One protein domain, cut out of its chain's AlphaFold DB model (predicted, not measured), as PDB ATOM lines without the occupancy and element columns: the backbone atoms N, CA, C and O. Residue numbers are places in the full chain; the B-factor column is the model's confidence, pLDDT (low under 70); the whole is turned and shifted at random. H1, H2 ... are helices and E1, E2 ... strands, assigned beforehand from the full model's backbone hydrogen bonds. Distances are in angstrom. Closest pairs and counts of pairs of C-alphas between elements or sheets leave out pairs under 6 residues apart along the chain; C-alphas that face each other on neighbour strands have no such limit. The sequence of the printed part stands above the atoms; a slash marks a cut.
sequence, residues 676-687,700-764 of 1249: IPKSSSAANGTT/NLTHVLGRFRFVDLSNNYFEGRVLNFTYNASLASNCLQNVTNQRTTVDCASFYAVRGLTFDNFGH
ATOM      1  N   ILE A 676     320.363 297.877 312.993       90.31
ATOM      2  CA  ILE A 676     319.808 296.862 312.086       90.31
ATOM      3  C   ILE A 676     320.515 296.987 310.717       90.31
ATOM      4  O   ILE A 676     320.686 298.105 310.222       90.31
ATOM      5  N   PRO A 677     320.947 295.881 310.074       87.56
ATOM      6  CA  PRO A 677     321.611 295.943 308.772       87.56
ATOM      7  C   PRO A 677     320.708 296.539 307.680       87.56
ATOM      8  O   PRO A 677     319.486 296.396 307.702       87.56
ATOM      9  N   LYS A 678     321.313 297.210 306.691       77.38
ATOM     10  CA  LYS A 678     320.581 297.890 305.602       77.38
ATOM     11  C   LYS A 678     320.087 296.953 304.494       77.38
ATOM     12  O   LYS A 678     319.123 297.302 303.820       77.38
ATOM     13  N   SER A 679     320.719 295.790 304.329       62.31
ATOM     14  CA  SER A 679     320.445 294.855 303.233       62.31
ATOM     15  C   SER A 679     320.292 293.423 303.735       62.31
ATOM     16  O   SER A 679     321.179 292.897 304.400       62.31
ATOM     17  N   SER A 680     319.219 292.769 303.303       54.91
ATOM     18  CA  SER A 680     319.152 291.324 303.099       54.91
ATOM     19  C   SER A 680     318.533 291.104 301.718       54.91
ATOM     20  O   SER A 680     317.655 291.862 301.294       54.91
ATOM     21  N   SER A 681     319.057 290.147 300.953       48.47
ATOM     22  CA  SER A 681     318.539 289.847 299.616       48.47
ATOM     23  C   SER A 681     317.110 289.306 299.709       48.47
ATOM     24  O   SER A 681     316.755 288.586 300.639       48.47
ATOM     25  N   ALA A 682     316.276 289.708 298.751       42.59
ATOM     26  CA  ALA A 682     314.832 289.556 298.834       42.59
ATOM     27  C   ALA A 682     314.351 288.102 298.994       42.59
ATOM     28  O   ALA A 682     314.650 287.232 298.180       42.59
ATOM     29  N   ALA A 683     313.463 287.907 299.968       44.00
ATOM     30  CA  ALA A 683     312.394 286.918 299.914       44.00
ATOM     31  C   ALA A 683     311.138 287.572 300.508       44.00
ATOM     32  O   ALA A 683     311.159 288.013 301.658       44.00
ATOM     33  N   ASN A 684     310.061 287.674 299.722       48.91
ATOM     34  CA  ASN A 684     308.805 288.273 300.181       48.91
ATOM     35  C   ASN A 684     308.237 287.460 301.354       48.91
ATOM     36  O   ASN A 684     308.029 286.253 301.237       48.91
ATOM     37  N   GLY A 685     308.003 288.128 302.483       47.25
ATOM     38  CA  GLY A 685     307.709 287.493 303.765       47.25
ATOM     39  C   GLY A 685     306.359 286.788 303.843       47.25
ATOM     40  O   GLY A 685     305.353 287.393 304.214       47.25
ATOM     41  N   THR A 686     306.329 285.476 303.610       58.06
ATOM     42  CA  THR A 686     305.218 284.636 304.069       58.06
ATOM     43  C   THR A 686     305.345 284.388 305.574       58.06
ATOM     44  O   THR A 686     306.302 283.765 306.027       58.06
ATOM     45  N   THR A 687     304.359 284.869 306.341       58.69
ATOM     46  CA  THR A 687     304.057 284.504 307.749       58.69
ATOM     47  C   THR A 687     305.133 284.704 308.829       58.69
ATOM     48  O   THR A 687     304.863 284.359 309.974       58.69
ATOM     49  N   ASN A 700     318.245 304.271 312.589       90.31
ATOM     50  CA  ASN A 700     317.094 304.254 311.684       90.31
ATOM     51  C   ASN A 700     316.599 302.829 311.390       90.31
ATOM     52  O   ASN A 700     317.393 301.905 311.198       90.31
ATOM     53  N   LEU A 701     315.281 302.683 311.234       89.62
ATOM     54  CA  LEU A 701     314.654 301.460 310.722       89.62
ATOM     55  C   LEU A 701     315.128 301.156 309.287       89.62
ATOM     56  O   LEU A 701     315.327 302.069 308.483       89.62
ATOM     57  N   THR A 702     315.285 299.874 308.941       87.62
ATOM     58  CA  THR A 702     315.760 299.439 307.613       87.62
ATOM     59  C   THR A 702     314.785 298.485 306.925       87.62
ATOM     60  O   THR A 702     313.986 297.807 307.570       87.62
ATOM     61  N   HIS A 703     314.878 298.388 305.594       83.06
ATOM     62  CA  HIS A 703     314.001 297.539 304.774       83.06
ATOM     63  C   HIS A 703     314.076 296.035 305.091       83.06
ATOM     64  O   HIS A 703     313.150 295.309 304.736       83.06
ATOM     65  N   VAL A 704     315.114 295.569 305.799       81.94
ATOM     66  CA  VAL A 704     315.248 294.175 306.268       81.94
ATOM     67  C   VAL A 704     314.047 293.747 307.120       81.94
ATOM     68  O   VAL A 704     313.594 292.607 307.028       81.94
ATOM     69  N   LEU A 705     313.483 294.675 307.897       85.50
ATOM     70  CA  LEU A 705     312.294 294.444 308.720       85.50
ATOM     71  C   LEU A 705     311.043 294.104 307.891       85.50
ATOM     72  O   LEU A 705     310.199 293.347 308.359       85.50
ATOM     73  N   GLY A 706     310.949 294.581 306.644       78.31
ATOM     74  CA  GLY A 706     309.828 294.302 305.736       78.31
ATOM     75  C   GLY A 706     309.714 292.838 305.288       78.31
ATOM     76  O   GLY A 706     308.737 292.469 304.639       78.31
ATOM     77  N   ARG A 707     310.686 291.986 305.643       80.69
ATOM     78  CA  ARG A 707     310.609 290.527 305.482       80.69
ATOM     79  C   ARG A 707     309.668 289.860 306.499       80.69
ATOM     80  O   ARG A 707     309.223 288.737 306.267       80.69
ATOM     81  N   PHE A 708     309.364 290.516 307.615       83.38
ATOM     82  CA  PHE A 708     308.545 289.963 308.691       83.38
ATOM     83  C   PHE A 708     307.127 290.551 308.640       83.38
ATOM     84  O   PHE A 708     306.944 291.748 308.441       83.38
ATOM     85  N   ARG A 709     306.106 289.698 308.799       84.25
ATOM     86  CA  ARG A 709     304.682 290.077 308.736       84.25
ATOM     87  C   ARG A 709     304.188 290.720 310.033       84.25
ATOM     88  O   ARG A 709     303.274 291.542 309.992       84.25
ATOM     89  N   PHE A 710     304.767 290.317 311.158       87.06
ATOM     90  CA  PHE A 710     304.508 290.872 312.482       87.06
ATOM     91  C   PHE A 710     305.843 291.253 313.107       87.06
ATOM     92  O   PHE A 710     306.763 290.431 313.116       87.06
ATOM     93  N   VAL A 711     305.953 292.495 313.578       91.06
ATOM     94  CA  VAL A 711     307.215 293.054 314.071       91.06
ATOM     95  C   VAL A 711     306.984 293.821 315.370       91.06
ATOM     96  O   VAL A 711     306.357 294.874 315.359       91.06
ATOM     97  N   ASP A 712     307.523 293.347 316.487       93.69
ATOM     98  CA  ASP A 712     307.553 294.122 317.728       93.69
ATOM     99  C   ASP A 712     308.936 294.755 317.933       93.69
ATOM    100  O   ASP A 712     309.939 294.065 318.137       93.69
ATOM    101  N   LEU A 713     308.979 296.086 317.830       94.75
ATOM    102  CA  LEU A 713     310.155 296.927 318.067       94.75
ATOM    103  C   LEU A 713     310.034 297.722 319.374       94.75
ATOM    104  O   LEU A 713     310.884 298.574 319.647       94.75
ATOM    105  N   SER A 714     308.966 297.520 320.151       95.25
ATOM    106  CA  SER A 714     308.638 298.394 321.275       95.25
ATOM    107  C   SER A 714     309.726 298.424 322.353       95.25
ATOM    108  O   SER A 714     310.533 297.505 322.489       95.25
ATOM    109  N   ASN A 715     309.780 299.507 323.125       96.19
ATOM    110  CA  ASN A 715     310.724 299.669 324.234       96.19
ATOM    111  C   ASN A 715     312.205 299.536 323.799       96.19
ATOM    112  O   ASN A 715     312.985 298.839 324.445       96.19
ATOM    113  N   ASN A 716     312.587 300.247 322.732       96.31
ATOM    114  CA  ASN A 716     313.959 300.390 322.211       96.31
ATOM    115  C   ASN A 716     314.327 301.892 322.071       96.31
ATOM    116  O   ASN A 716     313.729 302.732 322.748       96.31
ATOM    117  N   TYR A 717     315.328 302.244 321.253       95.38
ATOM    118  CA  TYR A 717     315.790 303.619 320.998       95.38
ATOM    119  C   TYR A 717     315.946 303.926 319.493       95.38
ATOM    120  O   TYR A 717     316.816 304.708 319.098       95.38
ATOM    121  N   PHE A 718     315.126 303.317 318.628       93.75
ATOM    122  CA  PHE A 718     315.138 303.609 317.187       93.75
ATOM    123  C   PHE A 718     314.740 305.061 316.900       93.75
ATOM    124  O   PHE A 718     313.801 305.563 317.517       93.75
ATOM    125  N   GLU A 719     315.425 305.712 315.957       91.31
ATOM    126  CA  GLU A 719     315.187 307.109 315.570       91.31
ATOM    127  C   GLU A 719     314.756 307.268 314.100       91.31
ATOM    128  O   GLU A 719     314.680 306.306 313.327       91.31
ATOM    129  N   GLY A 720     314.454 308.509 313.713       88.06
ATOM    130  CA  GLY A 720     314.105 308.866 312.341       88.06
ATOM    131  C   GLY A 720     312.649 308.563 311.973       88.06
ATOM    132  O   GLY A 720     311.758 308.530 312.823       88.06
ATOM    133  N   ARG A 721     312.385 308.407 310.672       85.38
ATOM    134  CA  ARG A 721     311.030 308.220 310.126       85.38
ATOM    135  C   ARG A 721     310.640 306.749 310.045       85.38
ATOM    136  O   ARG A 721     311.442 305.897 309.669       85.38
ATOM    137  N   VAL A 722     309.365 306.489 310.308       84.19
ATOM    138  CA  VAL A 722     308.730 305.184 310.098       84.19
ATOM    139  C   VAL A 722     308.605 304.879 308.598       84.19
ATOM    140  O   VAL A 722     308.338 305.774 307.795       84.19
ATOM    141  N   LEU A 723     308.815 303.615 308.215       79.25
ATOM    142  CA  LEU A 723     308.793 303.144 306.824       79.25
ATOM    143  C   LEU A 723     307.487 302.393 306.516       79.25
ATOM    144  O   LEU A 723     306.995 301.637 307.344       79.25
ATOM    145  N   ASN A 724     306.962 302.526 305.292       68.69
ATOM    146  CA  ASN A 724     305.621 302.048 304.899       68.69
ATOM    147  C   ASN A 724     305.340 300.532 305.049       68.69
ATOM    148  O   ASN A 724     304.225 300.106 304.782       68.69
ATOM    149  N   PHE A 725     306.300 299.688 305.432       66.06
ATOM    150  CA  PHE A 725     306.043 298.266 305.706       66.06
ATOM    151  C   PHE A 725     305.652 297.986 307.171       66.06
ATOM    152  O   PHE A 725     305.263 296.870 307.493       66.06
ATOM    153  N   THR A 726     305.722 298.973 308.070       61.09
ATOM    154  CA  THR A 726     305.486 298.784 309.513       61.09
ATOM    155  C   THR A 726     304.016 298.927 309.940       61.09
ATOM    156  O   THR A 726     303.754 299.167 311.115       61.09
ATOM    157  N   TYR A 727     303.042 298.798 309.030       61.34
ATOM    158  CA  TYR A 727     301.611 298.883 309.385       61.34
ATOM    159  C   TYR A 727     301.178 297.815 310.409       61.34
ATOM    160  O   TYR A 727     300.282 298.068 311.207       61.34
ATOM    161  N   ASN A 728     301.862 296.664 310.434       73.00
ATOM    162  CA  ASN A 728     301.680 295.589 311.417       73.00
ATOM    163  C   ASN A 728     302.837 295.536 312.440       73.00
ATOM    164  O   ASN A 728     303.269 294.447 312.835       73.00
ATOM    165  N   ALA A 729     303.383 296.694 312.831       83.94
ATOM    166  CA  ALA A 729     304.471 296.768 313.802       83.94
ATOM    167  C   ALA A 729     304.087 297.499 315.095       83.94
ATOM    168  O   ALA A 729     303.446 298.550 315.068       83.94
ATOM    169  N   SER A 730     304.556 296.977 316.227       91.75
ATOM    170  CA  SER A 730     304.508 297.668 317.517       91.75
ATOM    171  C   SER A 730     305.743 298.562 317.658       91.75
ATOM    172  O   SER A 730     306.877 298.089 317.588       91.75
ATOM    173  N   LEU A 731     305.518 299.873 317.807       92.50
ATOM    174  CA  LEU A 731     306.555 300.918 317.753       92.50
ATOM    175  C   LEU A 731     306.644 301.769 319.035       92.50
ATOM    176  O   LEU A 731     307.387 302.750 319.070       92.50
ATOM    177  N   ALA A 732     305.885 301.431 320.082       93.38
ATOM    178  CA  ALA A 732     305.822 302.212 321.320       93.38
ATOM    179  C   ALA A 732     307.190 302.327 322.023       93.38
ATOM    180  O   ALA A 732     308.058 301.468 321.873       93.38
ATOM    181  N   SER A 733     307.380 303.392 322.800       95.06
ATOM    182  CA  SER A 733     308.568 303.663 323.620       95.06
ATOM    183  C   SER A 733     309.892 303.590 322.844       95.06
ATOM    184  O   SER A 733     310.857 302.975 323.300       95.06
ATOM    185  N   ASN A 734     309.932 304.224 321.670       94.75
ATOM    186  CA  ASN A 734     311.134 304.468 320.867       94.75
ATOM    187  C   ASN A 734     311.410 305.982 320.749       94.75
ATOM    188  O   ASN A 734     310.845 306.772 321.504       94.75
ATOM    189  N   CYS A 735     312.289 306.381 319.829       93.94
ATOM    190  CA  CYS A 735     312.661 307.766 319.528       93.94
ATOM    191  C   CYS A 735     312.229 308.170 318.100       93.94
ATOM    192  O   CYS A 735     312.950 308.890 317.408       93.94
ATOM    193  N   LEU A 736     311.080 307.667 317.626       91.62
ATOM    194  CA  LEU A 736     310.635 307.797 316.231       91.62
ATOM    195  C   LEU A 736     309.859 309.098 315.964       91.62
ATOM    196  O   LEU A 736     309.086 309.573 316.795       91.62
ATOM    197  N   GLN A 737     310.015 309.647 314.758       87.19
ATOM    198  CA  GLN A 737     309.319 310.857 314.321       87.19
ATOM    199  C   GLN A 737     307.845 310.567 314.009       87.19
ATOM    200  O   GLN A 737     307.542 309.660 313.234       87.19
ATOM    201  N   ASN A 738     306.943 311.421 314.506       81.81
ATOM    202  CA  ASN A 738     305.519 311.437 314.143       81.81
ATOM    203  C   ASN A 738     304.750 310.140 314.496       81.81
ATOM    204  O   ASN A 738     303.847 309.725 313.770       81.81
ATOM    205  N   VAL A 739     305.111 309.510 315.619       85.62
ATOM    206  CA  VAL A 739     304.423 308.348 316.214       85.62
ATOM    207  C   VAL A 739     303.960 308.719 317.625       85.62
ATOM    208  O   VAL A 739     304.627 309.487 318.315       85.62
ATOM    209  N   THR A 740     302.827 308.181 318.075       86.25
ATOM    210  CA  THR A 740     302.366 308.329 319.464       86.25
ATOM    211  C   THR A 740     303.135 307.405 320.421       86.25
ATOM    212  O   THR A 740     303.844 306.488 320.000       86.25
ATOM    213  N   ASN A 741     303.005 307.655 321.729       91.25
ATOM    214  CA  ASN A 741     303.579 306.834 322.805       91.25
ATOM    215  C   ASN A 741     305.091 306.576 322.646       91.25
ATOM    216  O   ASN A 741     305.543 305.443 322.791       91.25
ATOM    217  N   GLN A 742     305.867 307.605 322.299       93.25
ATOM    218  CA  GLN A 742     307.334 307.549 322.209       93.25
ATOM    219  C   GLN A 742     307.990 307.981 323.532       93.25
ATOM    220  O   GLN A 742     307.328 308.551 324.401       93.25
ATOM    221  N   ARG A 743     309.291 307.709 323.692       93.62
ATOM    222  CA  ARG A 743     310.104 308.216 324.812       93.62
ATOM    223  C   ARG A 743     310.212 309.740 324.750       93.62
ATOM    224  O   ARG A 743     309.994 310.340 323.695       93.62
ATOM    225  N   THR A 744     310.589 310.378 325.859       91.88
ATOM    226  CA  THR A 744     310.820 311.826 325.832       91.88
ATOM    227  C   THR A 744     312.050 312.152 324.982       91.88
ATOM    228  O   THR A 744     312.996 311.365 324.883       91.88
ATOM    229  N   THR A 745     312.080 313.345 324.387       87.56
ATOM    230  CA  THR A 745     313.259 313.822 323.645       87.56
ATOM    231  C   THR A 745     314.501 313.918 324.533       87.56
ATOM    232  O   THR A 745     315.610 313.763 324.031       87.56
ATOM    233  N   VAL A 746     314.330 314.098 325.849       88.38
ATOM    234  CA  VAL A 746     315.411 314.097 326.847       88.38
ATOM    235  C   VAL A 746     315.992 312.690 327.035       88.38
ATOM    236  O   VAL A 746     317.215 312.531 327.014       88.38
ATOM    237  N   ASP A 747     315.152 311.655 327.137       91.06
ATOM    238  CA  ASP A 747     315.600 310.253 327.221       91.06
ATOM    239  C   ASP A 747     316.342 309.828 325.946       91.06
ATOM    240  O   ASP A 747     317.383 309.174 325.995       91.06
ATOM    241  N   CYS A 748     315.826 310.237 324.784       92.56
ATOM    242  CA  CYS A 748     316.447 309.965 323.492       92.56
ATOM    243  C   CYS A 748     317.792 310.691 323.347       92.56
ATOM    244  O   CYS A 748     318.814 310.053 323.097       92.56
ATOM    245  N   ALA A 749     317.829 312.007 323.575       90.31
ATOM    246  CA  ALA A 749     319.058 312.788 323.482       90.31
ATOM    247  C   ALA A 749     320.133 312.292 324.466       90.31
ATOM    248  O   ALA A 749     321.296 312.170 324.082       90.31
ATOM    249  N   SER A 750     319.760 311.946 325.703       92.44
ATOM    250  CA  SER A 750     320.702 311.403 326.692       92.44
ATOM    251  C   SER A 750     321.228 310.015 326.309       92.44
ATOM    252  O   SER A 750     322.439 309.797 326.377       92.44
ATOM    253  N   PHE A 751     320.382 309.096 325.822       93.94
ATOM    254  CA  PHE A 751     320.820 307.769 325.365       93.94
ATOM    255  C   PHE A 751     321.862 307.839 324.238       93.94
ATOM    256  O   PHE A 751     322.853 307.096 324.273       93.94
ATOM    257  N   TYR A 752     321.634 308.713 323.250       92.69
ATOM    258  CA  TYR A 752     322.530 308.912 322.107       92.69
ATOM    259  C   TYR A 752     323.810 309.650 322.527       92.69
ATOM    260  O   TYR A 752     324.907 309.184 322.214       92.69
ATOM    261  N   ALA A 753     323.698 310.722 323.324       89.69
ATOM    262  CA  ALA A 753     324.844 311.492 323.810       89.69
ATOM    263  C   ALA A 753     325.811 310.651 324.663       89.69
ATOM    264  O   ALA A 753     327.019 310.706 324.445       89.69
ATOM    265  N   VAL A 754     325.297 309.803 325.566       90.56
ATOM    266  CA  VAL A 754     326.108 308.872 326.382       90.56
ATOM    267  C   VAL A 754     326.893 307.870 325.518       90.56
ATOM    268  O   VAL A 754     327.926 307.362 325.947       90.56
ATOM    269  N   ARG A 755     326.439 307.600 324.288       88.00
ATOM    270  CA  ARG A 755     327.103 306.707 323.321       88.00
ATOM    271  C   ARG A 755     327.950 307.443 322.276       88.00
ATOM    272  O   ARG A 755     328.481 306.793 321.381       88.00
ATOM    273  N   GLY A 756     328.074 308.770 322.367       87.00
ATOM    274  CA  GLY A 756     328.771 309.585 321.366       87.00
ATOM    275  C   GLY A 756     328.077 309.615 319.997       87.00
ATOM    276  O   GLY A 756     328.724 309.892 318.989       87.00
ATOM    277  N   LEU A 757     326.778 309.305 319.948       87.56
ATOM    278  CA  LEU A 757     325.970 309.288 318.732       87.56
ATOM    279  C   LEU A 757     325.193 310.602 318.586       87.56
ATOM    280  O   LEU A 757     324.757 311.202 319.569       87.56
ATOM    281  N   THR A 758     324.988 311.041 317.347       82.44
ATOM    282  CA  THR A 758     324.192 312.230 317.025       82.44
ATOM    283  C   THR A 758     322.716 311.866 316.900       82.44
ATOM    284  O   THR A 758     322.353 311.178 315.953       82.44
ATOM    285  N   PHE A 759     321.877 312.355 317.813       85.12
ATOM    286  CA  PHE A 759     320.419 312.309 317.671       85.12
ATOM    287  C   PHE A 759     319.956 313.452 316.755       85.12
ATOM    288  O   PHE A 759     320.287 314.609 317.015       85.12
ATOM    289  N   ASP A 760     319.192 313.146 315.701       75.25
ATOM    290  CA  ASP A 760     318.739 314.139 314.700       75.25
ATOM    291  C   ASP A 760     317.730 315.163 315.274       75.25
ATOM    292  O   ASP A 760     317.489 316.224 314.694       75.25
ATOM    293  N   ASN A 761     317.115 314.846 316.423       77.19
ATOM    294  CA  ASN A 761     316.124 315.673 317.132       77.19
ATOM    295  C   ASN A 761     315.009 316.232 316.219       77.19
ATOM    296  O   ASN A 761     314.447 317.304 316.454       77.19
ATOM    297  N   PHE A 762     314.711 315.513 315.133       80.56
ATOM    298  CA  PHE A 762     313.716 315.872 314.125       80.56
ATOM    299  C   PHE A 762     313.893 317.294 313.558       80.56
ATOM    300  O   PHE A 762     312.904 317.981 313.284       80.56
ATOM    301  N   GLY A 763     315.139 317.762 313.431       61.28
ATOM    302  CA  GLY A 763     315.471 319.103 312.940       61.28
ATOM    303  C   GLY A 763     315.212 320.253 313.924       61.28
ATOM    304  O   GLY A 763     315.309 321.414 313.526       61.28
ATOM    305  N   HIS A 764     314.892 319.975 315.192       59.66
ATOM    306  CA  HIS A 764     314.785 321.010 316.224       59.66
ATOM    307  C   HIS A 764     316.178 321.325 316.799       59.66
ATOM    308  O   HIS A 764     316.924 320.399 317.130       59.66
TER     309      HIS A 764
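What this domain is: This is residues 676 to 687 and 700 to 764 of the 1249 residues of an uncharacterized protein of Lupinus angustifolius (UniProt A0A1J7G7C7). There is little regular structure: an elongated stack of two loop-rich turns, in which E1 and E2 run beside residues 729 to 730 and E3, has H2 at one end and H1 at the other. The stretch of residues 676 to 687, with no named element, starts inward of H1, and its later part, towards residue 687, reaches beyond H1. The printed 77 residues hold, in order, H1, E1, E2, E3 and H2, mixed in class, with 26 residues in named elements. The whole is only just compact, close to loose, radius of gyration of the C-alphas 13.3 A, spanning 39 by 24 by 20 A.

Where its parts are: H1, residues 703 to 707, begins at C-alpha (314.001, 297.539, 304.774). E1 is 710 to 712, E2 717 to 721, 12.7 A, and E3 735 to 737. H2, 745 to 754, 14.0 A, ends at (326.108, 308.872, 326.382).

How they stand to each other: E2 and E3 are parallel at 10 degrees, with N 737 and O 720 2.8 A apart. The closest C-alphas of E3 and H2, Cys 735 and Cys 748, are 5.9 A apart. H1 and H2 are apart. Every O i to N i+4 pair is within hydrogen-bond range in H2; in H1 0 of 1, but 2 of 2 O i to N i+3 pairs.

The domain as a whole: Residues 688 to 699 are cut out, a 24.0 A gap. The link E2 to E3 is long. Residues 679 to 687, 724 to 727 and 763 to 764 have pLDDT under 70.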